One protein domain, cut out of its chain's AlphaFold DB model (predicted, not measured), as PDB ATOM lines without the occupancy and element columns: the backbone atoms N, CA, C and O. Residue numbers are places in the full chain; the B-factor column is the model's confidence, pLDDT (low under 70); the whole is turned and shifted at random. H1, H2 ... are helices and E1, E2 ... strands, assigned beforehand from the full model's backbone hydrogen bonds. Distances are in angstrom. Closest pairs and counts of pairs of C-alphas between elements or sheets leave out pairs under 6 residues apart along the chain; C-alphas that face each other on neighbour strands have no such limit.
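Overview. This is residues 54 to 177 of the 179 residues of the protein "PepSY domain-containing protein" of Gemmatimonadaceae bacterium (UniProt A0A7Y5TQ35). A twisted sheet of four antiparallel strands, E2 to E5, has helix H2 packed on one face, while the long helix H3 crosses the opposite face near Ser 114 of E2 and Ala 139 of E4. The short H1 folds against H2 as a helical hairpin, and little E1 lies away from the sheet. The printed part has 124 residues with three named helices and five named strands, in the order E1 H1 H2 E2 E3 E4 E5 H3; the sheet's order is E2 E3 E4 E5, and the class is mixed, helices and strands. The whole is compact, with a radius of gyration of the C-alphas of 13.9 A and spans of 39 by 31 by 29 A.

Arrangement. E2, residues 111 to 121, E3, residues 124 to 133, E4, residues 139 to 145, and E5, residues 151 to 157, form a meander, each strand the antiparallel neighbour of the one before and each such pair a hairpin. E2 and E5 are its edge strands; E2 bends by 66 degrees at residue 114. Within hydrogen-bond range are N 117 and O 128 at 2.9 A between E2 and E3, N 129 and O 142 at 2.9 A between E3 and E4, and N 155 and O 141 at 2.8 A between E4 and E5. H2, residues 98 to 108, is on the sheet; its closest C-alphas to E4 are those of Ala 105 and Val 142, 6.1 A apart. H3, residues 159 to 175, is on the opposite face, at a height over the sheet of 8.7 A, and runs across the strands, at 84 degrees to E2 on the local plane. It lies over E2 and E5, and only just over E3 and E4, with 3 C-alphas on each. The closest C-alphas of E2 and H3 are those of Ser 114 and Arg 173, 6.0 A. H1, residues 76 to 81, touches H2 in a helical hairpin, at a shallow tilt of 30 degrees, opposite ways; Val 80 and Lys 102 have the closest C-alphas, 5.9 A. H1 only grazes the sheet, with residues 76 to 80. E1, residues 61 to 63, pairs with no named strand. Every O i to N i+4 pair is within hydrogen-bond range in H1 and H2, and 11 of 13 in H3.

Along the chain. E1 begins at C-alpha 61, (-112.446, 33.802, 69.678). From first to last C-alpha, H2 measures 15.2 A, E2 26.1 A, E3 27.4 A, E4 19.7 A and E5 17.0 A. H3 measures 24.9 A and ends at C-alpha 175, (-86.234, 53.058, 60.624).

Size, cuts and confidence. The C-alphas farthest apart are those of Pro 58 and Asn 175, 41.3 A. The printed part has no cut; the links E1 to H1 and H1 to H2 are long. The mean pLDDT of the printed part is 76.9, and 30 residues are under 70, among them 54 to 62 and 169 to 177.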
ATOM      1  N   ASP A  54    -115.314  33.716  64.580       63.47
ATOM      2  CA  ASP A  54    -115.984  32.479  64.985       63.47
ATOM      3  C   ASP A  54    -115.817  32.305  66.502       63.47
ATOM      4  O   ASP A  54    -114.741  31.965  67.007       63.47
ATOM      5  N   PHE A  55    -116.884  32.564  67.258       49.94
ATOM      6  CA  PHE A  55    -116.897  32.381  68.710       49.94
ATOM      7  C   PHE A  55    -117.147  30.905  69.040       49.94
ATOM      8  O   PHE A  55    -118.288  30.447  69.090       49.94
ATOM      9  N   THR A  56    -116.074  30.136  69.240       51.28
ATOM     10  CA  THR A  56    -116.172  28.708  69.573       51.28
ATOM     11  C   THR A  56    -115.661  28.458  70.994       51.28
ATOM     12  O   THR A  56    -114.492  28.151  71.197       51.28
ATOM     13  N   GLY A  57    -116.558  28.533  71.985       40.78
ATOM     14  CA  GLY A  57    -116.323  28.024  73.345       40.78
ATOM     15  C   GLY A  57    -115.929  29.062  74.413       40.78
ATOM     16  O   GLY A  57    -115.701  30.230  74.111       40.78
ATOM     17  N   PRO A  58    -115.886  28.651  75.698       34.19
ATOM     18  CA  PRO A  58    -116.097  29.541  76.847       34.19
ATOM     19  C   PRO A  58    -114.982  30.554  77.157       34.19
ATOM     20  O   PRO A  58    -115.175  31.359  78.065       34.19
ATOM     21  N   LEU A  59    -113.855  30.555  76.432       47.47
ATOM     22  CA  LEU A  59    -112.756  31.517  76.618       47.47
ATOM     23  C   LEU A  59    -112.077  32.004  75.315       47.47
ATOM     24  O   LEU A  59    -111.094  32.729  75.419       47.47
ATOM     25  N   GLY A  60    -112.542  31.654  74.104       57.25
ATOM     26  CA  GLY A  60    -111.735  31.865  72.887       57.25
ATOM     27  C   GLY A  60    -112.509  32.284  71.638       57.25
ATOM     28  O   GLY A  60    -113.450  31.615  71.212       57.25
ATOM     29  N   TYR A  61    -112.069  33.383  71.026       63.56
ATOM     30  CA  TYR A  61    -112.446  33.802  69.678       63.56
ATOM     31  C   TYR A  61    -111.465  33.210  68.656       63.56
ATOM     32  O   TYR A  61    -110.265  33.161  68.914       63.56
ATOM     33  N   ARG A  62    -111.958  32.773  67.491       67.50
ATOM     34  CA  ARG A  62    -111.112  32.370  66.354       67.50
ATOM     35  C   ARG A  62    -111.303  33.354  65.210       67.50
ATOM     36  O   ARG A  62    -112.434  33.649  64.821       67.50
ATOM     37  N   LEU A  63    -110.199  33.860  64.679       74.25
ATOM     38  CA  LEU A  63    -110.185  34.701  63.489       74.25
ATOM     39  C   LEU A  63    -110.115  33.829  62.241       74.25
ATOM     40  O   LEU A  63    -109.429  32.805  62.208       74.25
ATOM     41  N   ARG A  64    -110.826  34.248  61.195       72.31
ATOM     42  CA  ARG A  64    -110.837  33.536  59.919       72.31
ATOM     43  C   ARG A  64    -109.736  34.067  58.984       72.31
ATOM     44  O   ARG A  64    -109.657  35.287  58.801       72.31
ATOM     45  N   PRO A  65    -108.948  33.181  58.340       75.12
ATOM     46  CA  PRO A  65    -108.007  33.560  57.287       75.12
ATOM     47  C   PRO A  65    -108.661  34.414  56.194       75.12
ATOM     48  O   PRO A  65    -109.804  34.168  55.798       75.12
ATOM     49  N   GLY A  66    -107.937  35.426  55.713       67.81
ATOM     50  CA  GLY A  66    -108.383  36.295  54.618       67.81
ATOM     51  C   GLY A  66    -109.514  37.276  54.961       67.81
ATOM     52  O   GLY A  66    -110.106  37.852  54.049       67.81
ATOM     53  N   ARG A  67    -109.842  37.469  56.246       74.31
ATOM     54  CA  ARG A  67    -110.783  38.507  56.703       74.31
ATOM     55  C   ARG A  67    -110.069  39.782  57.144       74.31
ATOM     56  O   ARG A  67    -108.844  39.838  57.232       74.31
ATOM     57  N   SER A  68    -110.852  40.824  57.398       70.38
ATOM     58  CA  SER A  68    -110.349  42.092  57.921       70.38
ATOM     59  C   SER A  68    -109.898  41.959  59.379       70.38
ATOM     60  O   SER A  68    -110.333  41.064  60.108       70.38
ATOM     61  N   ALA A  69    -109.012  42.856  59.812       71.69
ATOM     62  CA  ALA A  69    -108.561  42.925  61.197       71.69
ATOM     63  C   ALA A  69    -109.634  43.497  62.135       71.69
ATOM     64  O   ALA A  69    -110.380  44.408  61.768       71.69
ATOM     65  N   VAL A  70    -109.683  42.949  63.352       75.50
ATOM     66  CA  VAL A  70    -110.539  43.414  64.447       75.50
ATOM     67  C   VAL A  70    -109.664  44.183  65.427       75.50
ATOM     68  O   VAL A  70    -108.722  43.622  65.980       75.50
ATOM     69  N   TYR A  71    -109.970  45.461  65.624       76.25
ATOM     70  CA  TYR A  71    -109.209  46.377  66.474       76.25
ATOM     71  C   TYR A  71    -109.939  46.604  67.804       76.25
ATOM     72  O   TYR A  71    -111.166  46.727  67.807       76.25
ATOM     73  N   CYS A  72    -109.206  46.685  68.917       73.00
ATOM     74  CA  CYS A  72    -109.795  46.891  70.249       73.00
ATOM     75  C   CYS A  72    -109.798  48.359  70.698       73.00
ATOM     76  O   CYS A  72    -110.530  48.718  71.619       73.00
ATOM     77  N   GLY A  73    -109.015  49.213  70.042       68.19
ATOM     78  CA  GLY A  73    -108.900  50.641  70.295       68.19
ATOM     79  C   GLY A  73    -108.976  51.473  69.014       68.19
ATOM     80  O   GLY A  73    -108.624  51.034  67.920       68.19
ATOM     81  N   ALA A  74    -109.416  52.727  69.157       61.44
ATOM     82  CA  ALA A  74    -109.622  53.647  68.035       61.44
ATOM     83  C   ALA A  74    -108.328  54.005  67.273       61.44
ATOM     84  O   ALA A  74    -108.379  54.342  66.094       61.44
ATOM     85  N   ASN A  75    -107.166  53.918  67.930       68.00
ATOM     86  CA  ASN A  75    -105.870  54.287  67.347       68.00
ATOM     87  C   ASN A  75    -105.084  53.082  66.800       68.00
ATOM     88  O   ASN A  75    -104.028  53.260  66.187       68.00
ATOM     89  N   ASP A  76    -105.593  51.865  66.992       69.75
ATOM     90  CA  ASP A  76    -104.855  50.640  66.688       69.75
ATOM     91  C   ASP A  76    -104.671  50.452  65.181       69.75
ATOM     92  O   ASP A  76    -103.618  50.004  64.739       69.75
ATOM     93  N   ALA A  77    -105.644  50.864  64.364       72.06
ATOM     94  CA  ALA A  77    -105.557  50.747  62.908       72.06
ATOM     95  C   ALA A  77    -104.371  51.540  62.323       72.06
ATOM     96  O   ALA A  77    -103.672  51.053  61.433       72.06
ATOM     97  N   ALA A  78    -104.096  52.736  62.851       77.44
ATOM     98  CA  ALA A  78    -102.956  53.551  62.428       77.44
ATOM     99  C   ALA A  78    -101.617  52.951  62.894       77.44
ATOM    100  O   ALA A  78    -100.628  52.966  62.157       77.44
ATOM    101  N   GLU A  79    -101.589  52.396  64.107       76.38
ATOM    102  CA  GLU A  79    -100.432  51.707  64.688       76.38
ATOM    103  C   GLU A  79    -100.077  50.438  63.898       76.38
ATOM    104  O   GLU A  79     -98.904  50.191  63.612       76.38
ATOM    105  N   VAL A  80    -101.096  49.671  63.508       80.00
ATOM    106  CA  VAL A  80    -100.987  48.446  62.713       80.00
ATOM    107  C   VAL A  80    -100.522  48.754  61.292       80.00
ATOM    108  O   VAL A  80     -99.658  48.046  60.780       80.00
ATOM    109  N   ALA A  81    -101.043  49.805  60.655       79.19
ATOM    110  CA  ALA A  81    -100.689  50.156  59.277       79.19
ATOM    111  C   ALA A  81     -99.222  50.586  59.116       79.19
ATOM    112  O   ALA A  81     -98.604  50.315  58.093       79.19
ATOM    113  N   ARG A  82     -98.646  51.239  60.131       76.75
ATOM    114  CA  ARG A  82     -97.292  51.815  60.051       76.75
ATOM    115  C   ARG A  82     -96.162  50.852  60.436       76.75
ATOM    116  O   ARG A  82     -95.003  51.248  60.400       76.75
ATOM    117  N   VAL A  83     -96.484  49.628  60.858       82.75
ATOM    118  CA  VAL A  83     -95.500  48.629  61.306       82.75
ATOM    119  C   VAL A  83     -95.528  47.454  60.350       82.75
ATOM    120  O   VAL A  83     -96.526  46.732  60.257       82.75
ATOM    121  N   GLN A  84     -94.424  47.256  59.639       79.88
ATOM    122  CA  GLN A  84     -94.263  46.106  58.758       79.88
ATOM    123  C   GLN A  84     -93.814  44.885  59.560       79.88
ATOM    124  O   GLN A  84     -92.937  44.981  60.420       79.88
ATOM    125  N   ILE A  85     -94.439  43.745  59.273       82.56
ATOM    126  CA  ILE A  85     -94.076  42.433  59.811       82.56
ATOM    127  C   ILE A  85     -93.383  41.651  58.705       82.56
ATOM    128  O   ILE A  85     -93.780  41.739  57.544       82.56
ATOM    129  N   LYS A  86     -92.373  40.861  59.065       84.06
ATOM    130  CA  LYS A  86     -91.761  39.918  58.130       84.06
ATOM    131  C   LYS A  86     -92.724  38.768  57.848       84.06
ATOM    132  O   LYS A  86     -93.082  38.004  58.743       84.06
ATOM    133  N   THR A  87     -93.156  38.669  56.596       80.62
ATOM    134  CA  THR A  87     -94.164  37.712  56.122       80.62
ATOM    135  C   THR A  87     -93.565  36.596  55.269       80.62
ATOM    136  O   THR A  87     -94.257  36.052  54.414       80.62
ATOM    137  N   ASP A  88     -92.295  36.247  55.476       81.44
ATOM    138  CA  ASP A  88     -91.577  35.266  54.646       81.44
ATOM    139  C   ASP A  88     -92.284  33.895  54.597       81.44
ATOM    140  O   ASP A  88     -92.275  33.222  53.569       81.44
ATOM    141  N   ASN A  89     -92.972  33.519  55.683       81.38
ATOM    142  CA  ASN A  89     -93.721  32.263  55.821       81.38
ATOM    143  C   ASN A  89     -95.253  32.437  55.772       81.38
ATOM    144  O   ASN A  89     -95.996  31.548  56.188       81.38
ATOM    145  N   TYR A  90     -95.756  33.585  55.312       83.00
ATOM    146  CA  TYR A  90     -97.191  33.872  55.313       83.00
ATOM    147  C   TYR A  90     -97.948  33.107  54.218       83.00
ATOM    148  O   TYR A  90     -97.562  33.119  53.050       83.00
ATOM    149  N   ASN A  91     -99.091  32.511  54.574       84.00
ATOM    150  CA  ASN A  91    -100.019  31.899  53.625       84.00
ATOM    151  C   ASN A  91    -101.447  32.421  53.844       84.00
ATOM    152  O   ASN A  91    -102.122  32.024  54.789       84.00
ATOM    153  N   SER A  92    -101.942  33.249  52.924       77.31
ATOM    154  CA  SER A  92    -103.260  33.900  53.025       77.31
ATOM    155  C   SER A  92    -104.467  32.955  52.984       77.31
ATOM    156  O   SER A  92    -105.573  33.362  53.328       77.31
ATOM    157  N   THR A  93    -104.282  31.704  52.553       78.00
ATOM    158  CA  THR A  93    -105.368  30.711  52.481       78.00
ATOM    159  C   THR A  93    -105.583  30.012  53.820       78.00
ATOM    160  O   THR A  93    -106.702  29.628  54.150       78.00
ATOM    161  N   THR A  94    -104.511  29.828  54.588       81.25
ATOM    162  CA  THR A  94    -104.516  29.009  55.811       81.25
ATOM    163  C   THR A  94    -104.219  29.806  57.074       81.25
ATOM    164  O   THR A  94    -104.461  29.295  58.165       81.25
ATOM    165  N   MET A  95    -103.727  31.039  56.940       85.19
ATOM    166  CA  MET A  95    -103.308  31.886  58.054       85.19
ATOM    167  C   MET A  95    -104.074  33.208  58.102       85.19
ATOM    168  O   MET A  95    -104.501  33.745  57.076       85.19
ATOM    169  N   ILE A  96    -104.219  33.742  59.312       84.88
ATOM    170  CA  ILE A  96    -104.710  35.099  59.560       84.88
ATOM    171  C   ILE A  96    -103.740  36.124  58.977       84.88
ATOM    172  O   ILE A  96    -102.550  35.856  58.865       84.88
ATOM    173  N   SER A  97    -104.222  37.305  58.601       86.25
ATOM    174  CA  SER A  97    -103.330  38.328  58.055       86.25
ATOM    175  C   SER A  97    -102.367  38.870  59.128       86.25
ATOM    176  O   SER A  97    -102.695  38.885  60.320       86.25
ATOM    177  N   PRO A  98    -101.174  39.362  58.750       84.94
ATOM    178  CA  PRO A  98    -100.288  40.035  59.700       84.94
ATOM    179  C   PRO A  98    -100.959  41.259  60.345       84.94
ATOM    180  O   PRO A  98    -100.672  41.585  61.494       84.94
ATOM    181  N   GLU A  99    -101.887  41.927  59.655       85.12
ATOM    182  CA  GLU A  99    -102.716  43.004  60.210       85.12
ATOM    183  C   GLU A  99    -103.640  42.503  61.319       85.12
ATOM    184  O   GLU A  99    -103.725  43.137  62.371       85.12
ATOM    185  N   GLN A 100    -104.287  41.351  61.114       84.19
ATOM    186  CA  GLN A 100    -105.102  40.692  62.135       84.19
ATOM    187  C   GLN A 100    -104.260  40.349  63.364       84.19
ATOM    188  O   GLN A 100    -104.647  40.686  64.481       84.19
ATOM    189  N   ALA A 101    -103.082  39.753  63.166       86.31
ATOM    190  CA  ALA A 101    -102.194  39.384  64.265       86.31
ATOM    191  C   ALA A 101    -101.728  40.618  65.059       86.31
ATOM    192  O   ALA A 101    -101.781  40.625  66.289       86.31
ATOM    193  N   LYS A 102    -101.346  41.699  64.365       86.88
ATOM    194  CA  LYS A 102    -100.985  42.991  64.977       86.88
ATOM    195  C   LYS A 102    -102.110  43.571  65.824       86.88
ATOM    196  O   LYS A 102    -101.861  44.039  66.934       86.88
ATOM    197  N   ALA A 103    -103.336  43.538  65.311       85.19
ATOM    198  CA  ALA A 103    -104.491  44.049  66.033       85.19
ATOM    199  C   ALA A 103    -104.754  43.233  67.309       85.19
ATOM    200  O   ALA A 103    -104.917  43.812  68.378       85.19
ATOM    201  N   VAL A 104    -104.672  41.899  67.233       85.50
ATOM    202  CA  VAL A 104    -104.799  41.018  68.408       85.50
ATOM    203  C   VAL A 104    -103.678  41.257  69.424       85.50
ATOM    204  O   VAL A 104    -103.941  41.282  70.625       85.50
ATOM    205  N   ALA A 105    -102.439  41.481  68.978       85.62
ATOM    206  CA  ALA A 105    -101.330  41.802  69.878       85.62
ATOM    207  C   ALA A 105    -101.564  43.115  70.644       85.62
ATOM    208  O   ALA A 105    -101.302  43.170  71.846       85.62
ATOM    209  N   LEU A 106    -102.105  44.145  69.982       84.50
ATOM    210  CA  LEU A 106    -102.495  45.407  70.626       84.50
ATOM    211  C   LEU A 106    -103.684  45.249  71.575       84.50
ATOM    212  O   LEU A 106    -103.701  45.856  72.644       84.50
ATOM    213  N   CYS A 107    -104.652  44.404  71.217       83.19
ATOM    214  CA  CYS A 107    -105.751  44.035  72.104       83.19
ATOM    215  C   CYS A 107    -105.246  43.356  73.385       83.19
ATOM    216  O   CYS A 107    -105.777  43.602  74.466       83.19
ATOM    217  N   ALA A 108    -104.232  42.493  73.266       82.00
ATOM    218  CA  ALA A 108    -103.654  41.770  74.393       82.00
ATOM    219  C   ALA A 108    -102.785  42.673  75.281       82.00
ATOM    220  O   ALA A 108    -102.812  42.553  76.507       82.00
ATOM    221  N   VAL A 109    -102.003  43.568  74.671       82.50
ATOM    222  CA  VAL A 109    -101.101  44.481  75.374       82.50
ATOM    223  C   VAL A 109    -101.281  45.889  74.808       82.50
ATOM    224  O   VAL A 109    -100.761  46.181  73.729       82.50
ATOM    225  N   PRO A 110    -101.960  46.797  75.533       81.94
ATOM    226  CA  PRO A 110    -102.085  48.172  75.087       81.94
ATOM    227  C   PRO A 110    -100.709  48.839  75.098       81.94
ATOM    228  O   PRO A 110     -99.964  48.803  76.082       81.94
ATOM    229  N   GLY A 111    -100.355  49.457  73.981       83.06
ATOM    230  CA  GLY A 111     -99.040  50.040  73.804       83.06
ATOM    231  C   GLY A 111     -98.778  50.340  72.347       83.06
ATOM    232  O   GLY A 111     -99.671  50.721  71.598       83.06
ATOM    233  N   GLN A 112     -97.528  50.174  71.952       85.00
ATOM    234  CA  GLN A 112     -97.093  50.427  70.596       85.00
ATOM    235  C   GLN A 112     -96.509  49.135  70.003       85.00
ATOM    236  O   GLN A 112     -95.687  48.487  70.651       85.00
ATOM    237  N   LEU A 113     -96.784  48.832  68.735       86.75
ATOM    238  CA  LEU A 113     -96.258  47.679  67.982       86.75
ATOM    239  C   LEU A 113     -94.910  47.946  67.346       86.75
ATOM    240  O   LEU A 113     -94.807  48.827  66.505       86.75
ATOM    241  N   SER A 114     -93.881  47.192  67.671       83.94
ATOM    242  CA  SER A 114     -92.555  47.588  67.234       83.94
ATOM    243  C   SER A 114     -92.035  46.840  66.031       83.94
ATOM    244  O   SER A 114     -91.815  47.457  64.986       83.94
ATOM    245  N   SER A 115     -91.963  45.524  66.153       82.75
ATOM    246  CA  SER A 115     -91.576  44.626  65.081       82.75
ATOM    247  C   SER A 115     -92.369  43.335  65.220       82.75
ATOM    248  O   SER A 115     -92.950  43.046  66.269       82.75
ATOM    249  N   GLY A 116     -92.419  42.555  64.149       86.88
ATOM    250  CA  GLY A 116     -92.975  41.215  64.210       86.88
ATOM    251  C   GLY A 116     -92.481  40.346  63.070       86.88
ATOM    252  O   GLY A 116     -92.037  40.847  62.030       86.88
ATOM    253  N   SER A 117     -92.570  39.037  63.267       88.38
ATOM    254  CA  SER A 117     -92.198  38.030  62.276       88.38
ATOM    255  C   SER A 117     -93.072  36.789  62.407       88.38
ATOM    256  O   SER A 117     -93.650  36.532  63.463       88.38
ATOM    257  N   ILE A 118     -93.156  36.014  61.329       89.25
ATOM    258  CA  ILE A 118     -93.787  34.693  61.327       89.25
ATOM    259  C   ILE A 118     -92.699  33.631  61.386       89.25
ATOM    260  O   ILE A 118     -91.849  33.572  60.496       89.25
ATOM    261  N   GLU A 119     -92.778  32.763  62.385       87.38
ATOM    262  CA  GLU A 119     -91.851  31.650  62.569       87.38
ATOM    263  C   GLU A 119     -92.589  30.310  62.486       87.38
ATOM    264  O   GLU A 119     -93.743  30.189  62.911       87.38
ATOM    265  N   ASN A 120     -91.924  29.283  61.948       87.19
ATOM    266  CA  ASN A 120     -92.450  27.922  61.975       87.19
ATOM    267  C   ASN A 120     -91.925  27.184  63.213       87.19
ATOM    268  O   ASN A 120     -90.778  26.745  63.264       87.19
ATOM    269  N   ALA A 121     -92.784  27.010  64.211       79.94
ATOM    270  CA  ALA A 121     -92.501  26.229  65.402       79.94
ATOM    271  C   ALA A 121     -93.108  24.822  65.263       79.94
ATOM    272  O   ALA A 121     -94.313  24.628  65.422       79.94
ATOM    273  N   ASN A 122     -92.268  23.815  64.997       79.06
ATOM    274  CA  ASN A 122     -92.659  22.395  64.950       79.06
ATOM    275  C   ASN A 122     -93.815  22.086  63.974       79.06
ATOM    276  O   ASN A 122     -94.736  21.338  64.304       79.06
ATOM    277  N   GLY A 123     -93.797  22.679  62.775       81.50
ATOM    278  CA  GLY A 123     -94.846  22.486  61.770       81.50
ATOM    279  C   GLY A 123     -96.092  23.349  61.988       81.50
ATOM    280  O   GLY A 123     -97.056  23.221  61.234       81.50
ATOM    281  N   ARG A 124     -96.084  24.245  62.983       84.25
ATOM    282  CA  ARG A 124     -97.117  25.264  63.195       84.25
ATOM    283  C   ARG A 124     -96.529  26.646  62.974       84.25
ATOM    284  O   ARG A 124     -95.433  26.929  63.438       84.25
ATOM    285  N   ASN A 125     -97.263  27.508  62.284       89.31
ATOM    286  CA  ASN A 125     -96.835  28.887  62.079       89.31
ATOM    287  C   ASN A 125     -97.333  29.750  63.238       89.31
ATOM    288  O   ASN A 125     -98.497  29.653  63.635       89.31
ATOM    289  N   VAL A 126     -96.440  30.568  63.780       90.00
ATOM    290  CA  VAL A 126     -96.691  31.423  64.936       90.00
ATOM    291  C   VAL A 126     -96.241  32.835  64.590       90.00
ATOM    292  O   VAL A 126     -95.129  33.044  64.108       90.00
ATOM    293  N   TYR A 127     -97.115  33.804  64.834       90.12
ATOM    294  CA  TYR A 127     -96.765  35.216  64.798       90.12
ATOM    295  C   TYR A 127     -96.084  35.590  66.104       90.12
ATOM    296  O   TYR A 127     -96.672  35.436  67.172       90.12
ATOM    297  N   GLU A 128     -94.875  36.125  66.014       90.50
ATOM    298  CA  GLU A 128     -94.197  36.768  67.130       90.50
ATOM    299  C   GLU A 128     -94.252  38.277  66.925       90.50
ATOM    300  O   GLU A 128     -93.753  38.791  65.923       90.50
ATOM    301  N   ILE A 129     -94.896  38.983  67.851       89.88
ATOM    302  CA  ILE A 129     -95.088  40.430  67.769       89.88
ATOM    303  C   ILE A 129     -94.572  41.076  69.046       89.88
ATOM    304  O   ILE A 129     -95.035  40.764  70.146       89.88
ATOM    305  N   ASP A 130     -93.636  42.005  68.889       87.88
ATOM    306  CA  ASP A 130     -93.066  42.764  69.990       87.88
ATOM    307  C   ASP A 130     -93.857  44.049  70.224       87.88
ATOM    308  O   ASP A 130     -93.976  44.926  69.361       87.88
ATOM    309  N   VAL A 131     -94.385  44.173  71.438       87.25
ATOM    310  CA  VAL A 131     -95.185  45.307  71.892       87.25
ATOM    311  C   VAL A 131     -94.441  46.039  72.998       87.25
ATOM    312  O   VAL A 131     -93.967  45.440  73.965       87.25
ATOM    313  N   LEU A 132     -94.351  47.359  72.875       84.12
ATOM    314  CA  LEU A 132     -93.819  48.245  73.907       84.12
ATOM    315  C   LEU A 132     -95.003  48.837  74.678       84.12
ATOM    316  O   LEU A 132     -95.710  49.682  74.120       84.12
ATOM    317  N   PRO A 133     -95.245  48.419  75.932       82.06
ATOM    318  CA  PRO A 133     -96.289  49.002  76.764       82.06
ATOM    319  C   PRO A 133     -95.991  50.480  77.034       82.06
ATOM    320  O   PRO A 133     -94.844  50.852  77.280       82.06
ATOM    321  N   THR A 134     -97.021  51.325  77.041       74.56
ATOM    322  CA  THR A 134     -96.853  52.766  77.304       74.56
ATOM    323  C   THR A 134     -96.482  53.042  78.764       74.56
ATOM    324  O   THR A 134     -95.707  53.953  79.050       74.56
ATOM    325  N   ASP A 135     -96.979  52.226  79.695       73.12
ATOM    326  CA  ASP A 135     -96.831  52.455  81.137       73.12
ATOM    327  C   ASP A 135     -95.462  52.047  81.699       73.12
ATOM    328  O   ASP A 135     -95.096  52.428  82.813       73.12
ATOM    329  N   LYS A 136     -94.698  51.223  80.969       70.62
ATOM    330  CA  LYS A 136     -93.463  50.605  81.470       70.62
ATOM    331  C   LYS A 136     -92.398  50.559  80.381       70.62
ATOM    332  O   LYS A 136     -92.672  50.170  79.255       70.62
ATOM    333  N   LYS A 137     -91.142  50.848  80.743       74.62
ATOM    334  CA  LYS A 137     -89.968  50.679  79.860       74.62
ATOM    335  C   LYS A 137     -89.571  49.201  79.732       74.62
ATOM    336  O   LYS A 137     -88.478  48.799  80.127       74.62
ATOM    337  N   THR A 138     -90.502  48.388  79.255       79.06
ATOM    338  CA  THR A 138     -90.356  46.946  79.045       79.06
ATOM    339  C   THR A 138     -90.764  46.598  77.622       79.06
ATOM    340  O   THR A 138     -91.449  47.380  76.972       79.06
ATOM    341  N   ALA A 139     -90.370  45.426  77.144       80.94
ATOM    342  CA  ALA A 139     -90.867  44.875  75.887       80.94
ATOM    343  C   ALA A 139     -91.685  43.624  76.200       80.94
ATOM    344  O   ALA A 139     -91.309  42.861  77.087       80.94
ATOM    345  N   THR A 140     -92.792  43.418  75.502       83.94
ATOM    346  CA  THR A 140     -93.627  42.225  75.645       83.94
ATOM    347  C   THR A 140     -93.721  41.542  74.299       83.94
ATOM    348  O   THR A 140     -94.214  42.145  73.354       83.94
ATOM    349  N   LYS A 141     -93.279  40.288  74.221       88.00
ATOM    350  CA  LYS A 141     -93.456  39.466  73.027       88.00
ATOM    351  C   LYS A 141     -94.751  38.687  73.149       88.00
ATOM    352  O   LYS A 141     -94.931  37.925  74.104       88.00
ATOM    353  N   VAL A 142     -95.640  38.893  72.193       88.56
ATOM    354  CA  VAL A 142     -96.909  38.184  72.072       88.56
ATOM    355  C   VAL A 142     -96.751  37.142  70.971       88.56
ATOM    356  O   VAL A 142     -96.378  37.477  69.849       88.56
ATOM    357  N   GLU A 143     -96.991  35.879  71.309       89.00
ATOM    358  CA  GLU A 143     -96.987  34.751  70.376       89.00
ATOM    359  C   GLU A 143     -98.450  34.407  70.055       89.00
ATOM    360  O   GLU A 143     -99.253  34.160  70.962       89.00
ATOM    361  N   ILE A 144     -98.809  34.421  68.771       88.12
ATOM    362  CA  ILE A 144    -100.180  34.224  68.281       88.12
ATOM    363  C   ILE A 144    -100.183  33.080  67.266       88.12
ATOM    364  O   ILE A 144     -99.362  33.054  66.349       88.12
ATOM    365  N   ASP A 145    -101.111  32.138  67.403       88.75
ATOM    366  CA  ASP A 145    -101.283  31.042  66.450       88.75
ATOM    367  C   ASP A 145    -101.745  31.588  65.089       88.75
ATOM    368  O   ASP A 145    -102.784  32.240  64.980       88.75
ATOM    369  N   ALA A 146    -100.973  31.321  64.033       87.56
ATOM    370  CA  ALA A 146    -101.241  31.893  62.719       87.56
ATOM    371  C   ALA A 146    -102.492  31.321  62.045       87.56
ATOM    372  O   ALA A 146    -103.047  31.974  61.169       87.56
ATOM    373  N   ALA A 147    -102.952  30.126  62.421       84.88
ATOM    374  CA  ALA A 147    -104.129  29.507  61.814       84.88
ATOM    375  C   ALA A 147    -105.440  30.021  62.427       84.88
ATOM    376  O   ALA A 147    -106.473  30.032  61.760       84.88
ATOM    377  N   THR A 148    -105.410  30.421  63.700       81.75
ATOM    378  CA  THR A 148    -106.614  30.737  64.485       81.75
ATOM    379  C   THR A 148    -106.660  32.162  65.022       81.75
ATOM    380  O   THR A 148    -107.739  32.636  65.373       81.75
ATOM    381  N   GLY A 149    -105.520  32.849  65.101       80.81
ATOM    382  CA  GLY A 149    -105.405  34.150  65.756       80.81
ATOM    383  C   GLY A 149    -105.490  34.095  67.282       80.81
ATOM    384  O   GLY A 149    -105.681  35.134  67.911       80.81
ATOM    385  N   GLU A 150    -105.364  32.909  67.879       83.06
ATOM    386  CA  GLU A 150    -105.367  32.733  69.330       83.06
ATOM    387  C   GLU A 150    -104.024  33.163  69.934       83.06
ATOM    388  O   GLU A 150    -102.957  32.788  69.443       83.06
ATOM    389  N   VAL A 151    -104.063  33.938  71.019       85.50
ATOM    390  CA  VAL A 151    -102.856  34.308  71.769       85.50
ATOM    391  C   VAL A 151    -102.405  33.101  72.587       85.50
ATOM    392  O   VAL A 151    -102.986  32.792  73.624       85.50
ATOM    393  N   ILE A 152    -101.354  32.431  72.125       85.62
ATOM    394  CA  ILE A 152    -100.808  31.238  72.784       85.62
ATOM    395  C   ILE A 152     -99.827  31.594  73.904       85.62
ATOM    396  O   ILE A 152     -99.636  30.806  74.830       85.62
ATOM    397  N   ASN A 153     -99.188  32.766  73.833       82.44
ATOM    398  CA  ASN A 153     -98.221  33.203  74.834       82.44
ATOM    399  C   ASN A 153     -98.084  34.725  74.874       82.44
ATOM    400  O   ASN A 153     -98.133  35.393  73.845       82.44
ATOM    401  N   ALA A 154     -97.800  35.266  76.054       85.69
ATOM    402  CA  ALA A 154     -97.398  36.656  76.219       85.69
ATOM    403  C   ALA A 154     -96.263  36.725  77.245       85.69
ATOM    404  O   ALA A 154     -96.468  36.528  78.444       85.69
ATOM    405  N   LYS A 155     -95.042  36.984  76.773       84.50
ATOM    406  CA  LYS A 155     -93.844  37.080  77.614       84.50
ATOM    407  C   LYS A 155     -93.415  38.527  77.753       84.50
ATOM    408  O   LYS A 155     -92.926  39.137  76.806       84.50
ATOM    409  N   GLN A 156     -93.540  39.060  78.963       84.88
ATOM    410  CA  GLN A 156     -93.008  40.374  79.296       84.88
ATOM    411  C   GLN A 156     -91.526  40.274  79.692       84.88
ATOM    412  O   GLN A 156     -91.164  39.600  80.657       84.88
ATOM    413  N   TYR A 157     -90.664  40.994  78.982       77.06
ATOM    414  CA  TYR A 157     -89.246  41.146  79.290       77.06
ATOM    415  C   TYR A 157     -89.025  42.392  80.161       77.06
ATOM    416  O   TYR A 157     -89.193  43.529  79.714       77.06
ATOM    417  N   GLY A 158     -88.638  42.174  81.423       70.62
ATOM    418  CA  GLY A 158     -88.313  43.218  82.405       70.62
ATOM    419  C   GLY A 158     -86.808  43.419  82.657       70.62
ATOM    420  O   GLY A 158     -85.957  42.730  82.088       70.62
ATOM    421  N   GLY A 159     -86.465  44.369  83.534       68.62
ATOM    422  CA  GLY A 159     -85.086  44.637  83.977       68.62
ATOM    423  C   GLY A 159     -84.175  45.235  82.896       68.62
ATOM    424  O   GLY A 159     -84.651  45.811  81.921       68.62
ATOM    425  N   LEU A 160     -82.851  45.083  83.044       61.41
ATOM    426  CA  LEU A 160     -81.859  45.551  82.054       61.41
ATOM    427  C   LEU A 160     -82.120  44.988  80.648       61.41
ATOM    428  O   LEU A 160     -81.925  45.690  79.661       61.41
ATOM    429  N   ARG A 161     -82.608  43.742  80.556       66.19
ATOM    430  CA  ARG A 161     -82.984  43.096  79.289       66.19
ATOM    431  C   ARG A 161     -84.214  43.744  78.654       66.19
ATOM    432  O   ARG A 161     -84.197  44.008  77.459       66.19
ATOM    433  N   GLY A 162     -85.235  44.045  79.456       68.31
ATOM    434  CA  GLY A 162     -86.422  44.776  79.015       68.31
ATOM    435  C   GLY A 162     -86.115  46.202  78.573       68.31
ATOM    436  O   GLY A 162     -86.649  46.647  77.566       68.31
ATOM    437  N   LEU A 163     -85.213  46.897  79.273       65.19
ATOM    438  CA  LEU A 163     -84.776  48.242  78.899       65.19
ATOM    439  C   LEU A 163     -83.934  48.223  77.615       65.19
ATOM    440  O   LEU A 163     -84.125  49.069  76.749       65.19
ATOM    441  N   ALA A 164     -83.025  47.253  77.470       70.94
ATOM    442  CA  ALA A 164     -82.230  47.082  76.257       70.94
ATOM    443  C   ALA A 164     -83.113  46.746  75.049       70.94
ATOM    444  O   ALA A 164     -82.943  47.355  73.995       70.94
ATOM    445  N   ALA A 165     -84.085  45.843  75.224       68.75
ATOM    446  CA  ALA A 165     -85.104  45.566  74.221       68.75
ATOM    447  C   ALA A 165     -85.899  46.839  73.910       68.75
ATOM    448  O   ALA A 165     -85.886  47.281  72.776       68.75
ATOM    449  N   PHE A 166     -86.464  47.518  74.913       69.06
ATOM    450  CA  PHE A 166     -87.208  48.768  74.731       69.06
ATOM    451  C   PHE A 166     -86.411  49.832  73.964       69.06
ATOM    452  O   PHE A 166     -86.964  50.484  73.087       69.06
ATOM    453  N   LEU A 167     -85.121  50.016  74.263       73.75
ATOM    454  CA  LEU A 167     -84.270  51.006  73.597       73.75
ATOM    455  C   LEU A 167     -83.922  50.613  72.157       73.75
ATOM    456  O   LEU A 167     -83.999  51.464  71.272       73.75
ATOM    457  N   ARG A 168     -83.557  49.346  71.922       74.75
ATOM    458  CA  ARG A 168     -83.285  48.815  70.577       74.75
ATOM    459  C   ARG A 168     -84.527  48.916  69.702       74.75
ATOM    460  O   ARG A 168     -84.480  49.449  68.601       74.75
ATOM    461  N   GLU A 169     -85.641  48.480  70.251       69.44
ATOM    462  CA  GLU A 169     -86.920  48.380  69.576       69.44
ATOM    463  C   GLU A 169     -87.497  49.789  69.322       69.44
ATOM    464  O   GLU A 169     -87.921  50.106  68.214       69.44
ATOM    465  N   SER A 170     -87.333  50.727  70.266       64.19
ATOM    466  CA  SER A 170     -87.612  52.161  70.047       64.19
ATOM    467  C   SER A 170     -86.737  52.808  68.963       64.19
ATOM    468  O   SER A 170     -87.136  53.821  68.385       64.19
ATOM    469  N   ALA A 171     -85.540  52.280  68.695       68.88
ATOM    470  CA  ALA A 171     -84.683  52.755  67.611       68.88
ATOM    471  C   ALA A 171     -85.100  52.154  66.260       68.88
ATOM    472  O   ALA A 171     -85.205  52.892  65.280       68.88
ATOM    473  N   GLU A 172     -85.412  50.855  66.217       64.62
ATOM    474  CA  GLU A 172     -85.884  50.154  65.012       64.62
ATOM    475  C   GLU A 172     -87.199  50.760  64.478       64.62
ATOM    476  O   GLU A 172     -87.356  50.939  63.269       64.62
ATOM    477  N   ARG A 173     -88.067  51.270  65.363       62.72
ATOM    478  CA  ARG A 173     -89.248  52.089  65.008       62.72
ATOM    479  C   ARG A 173     -88.969  53.262  64.088       62.72
ATOM    480  O   ARG A 173     -89.785  53.565  63.225       62.72
ATOM    481  N   LYS A 174     -87.870  53.988  64.319       59.50
ATOM    482  CA  LYS A 174     -87.549  55.178  63.517       59.50
ATOM    483  C   LYS A 174     -87.196  54.787  62.088       59.50
ATOM    484  O   LYS A 174     -87.458  55.563  61.178       59.50
ATOM    485  N   ASN A 175     -86.663  53.581  61.912       59.12
ATOM    486  CA  ASN A 175     -86.234  53.058  60.624       59.12
ATOM    487  C   ASN A 175     -87.365  52.322  59.885       59.12
ATOM    488  O   ASN A 175     -87.359  52.308  58.663       59.12
ATOM    489  N   ASN A 176     -88.352  51.764  60.598       57.06
ATOM    490  CA  ASN A 176     -89.553  51.145  60.006       57.06
ATOM    491  C   ASN A 176     -90.657  52.175  59.666       57.06
ATOM    492  O   ASN A 176     -91.708  51.833  59.134       57.06
ATOM    493  N   LYS A 177     -90.433  53.457  59.985       49.34
ATOM    494  CA  LYS A 177     -91.344  54.565  59.687       49.34
ATOM    495  C   LYS A 177     -90.909  55.258  58.394       49.34
ATOM    496  O   LYS A 177     -90.382  56.365  58.439       49.34
TER     497      LYS A 177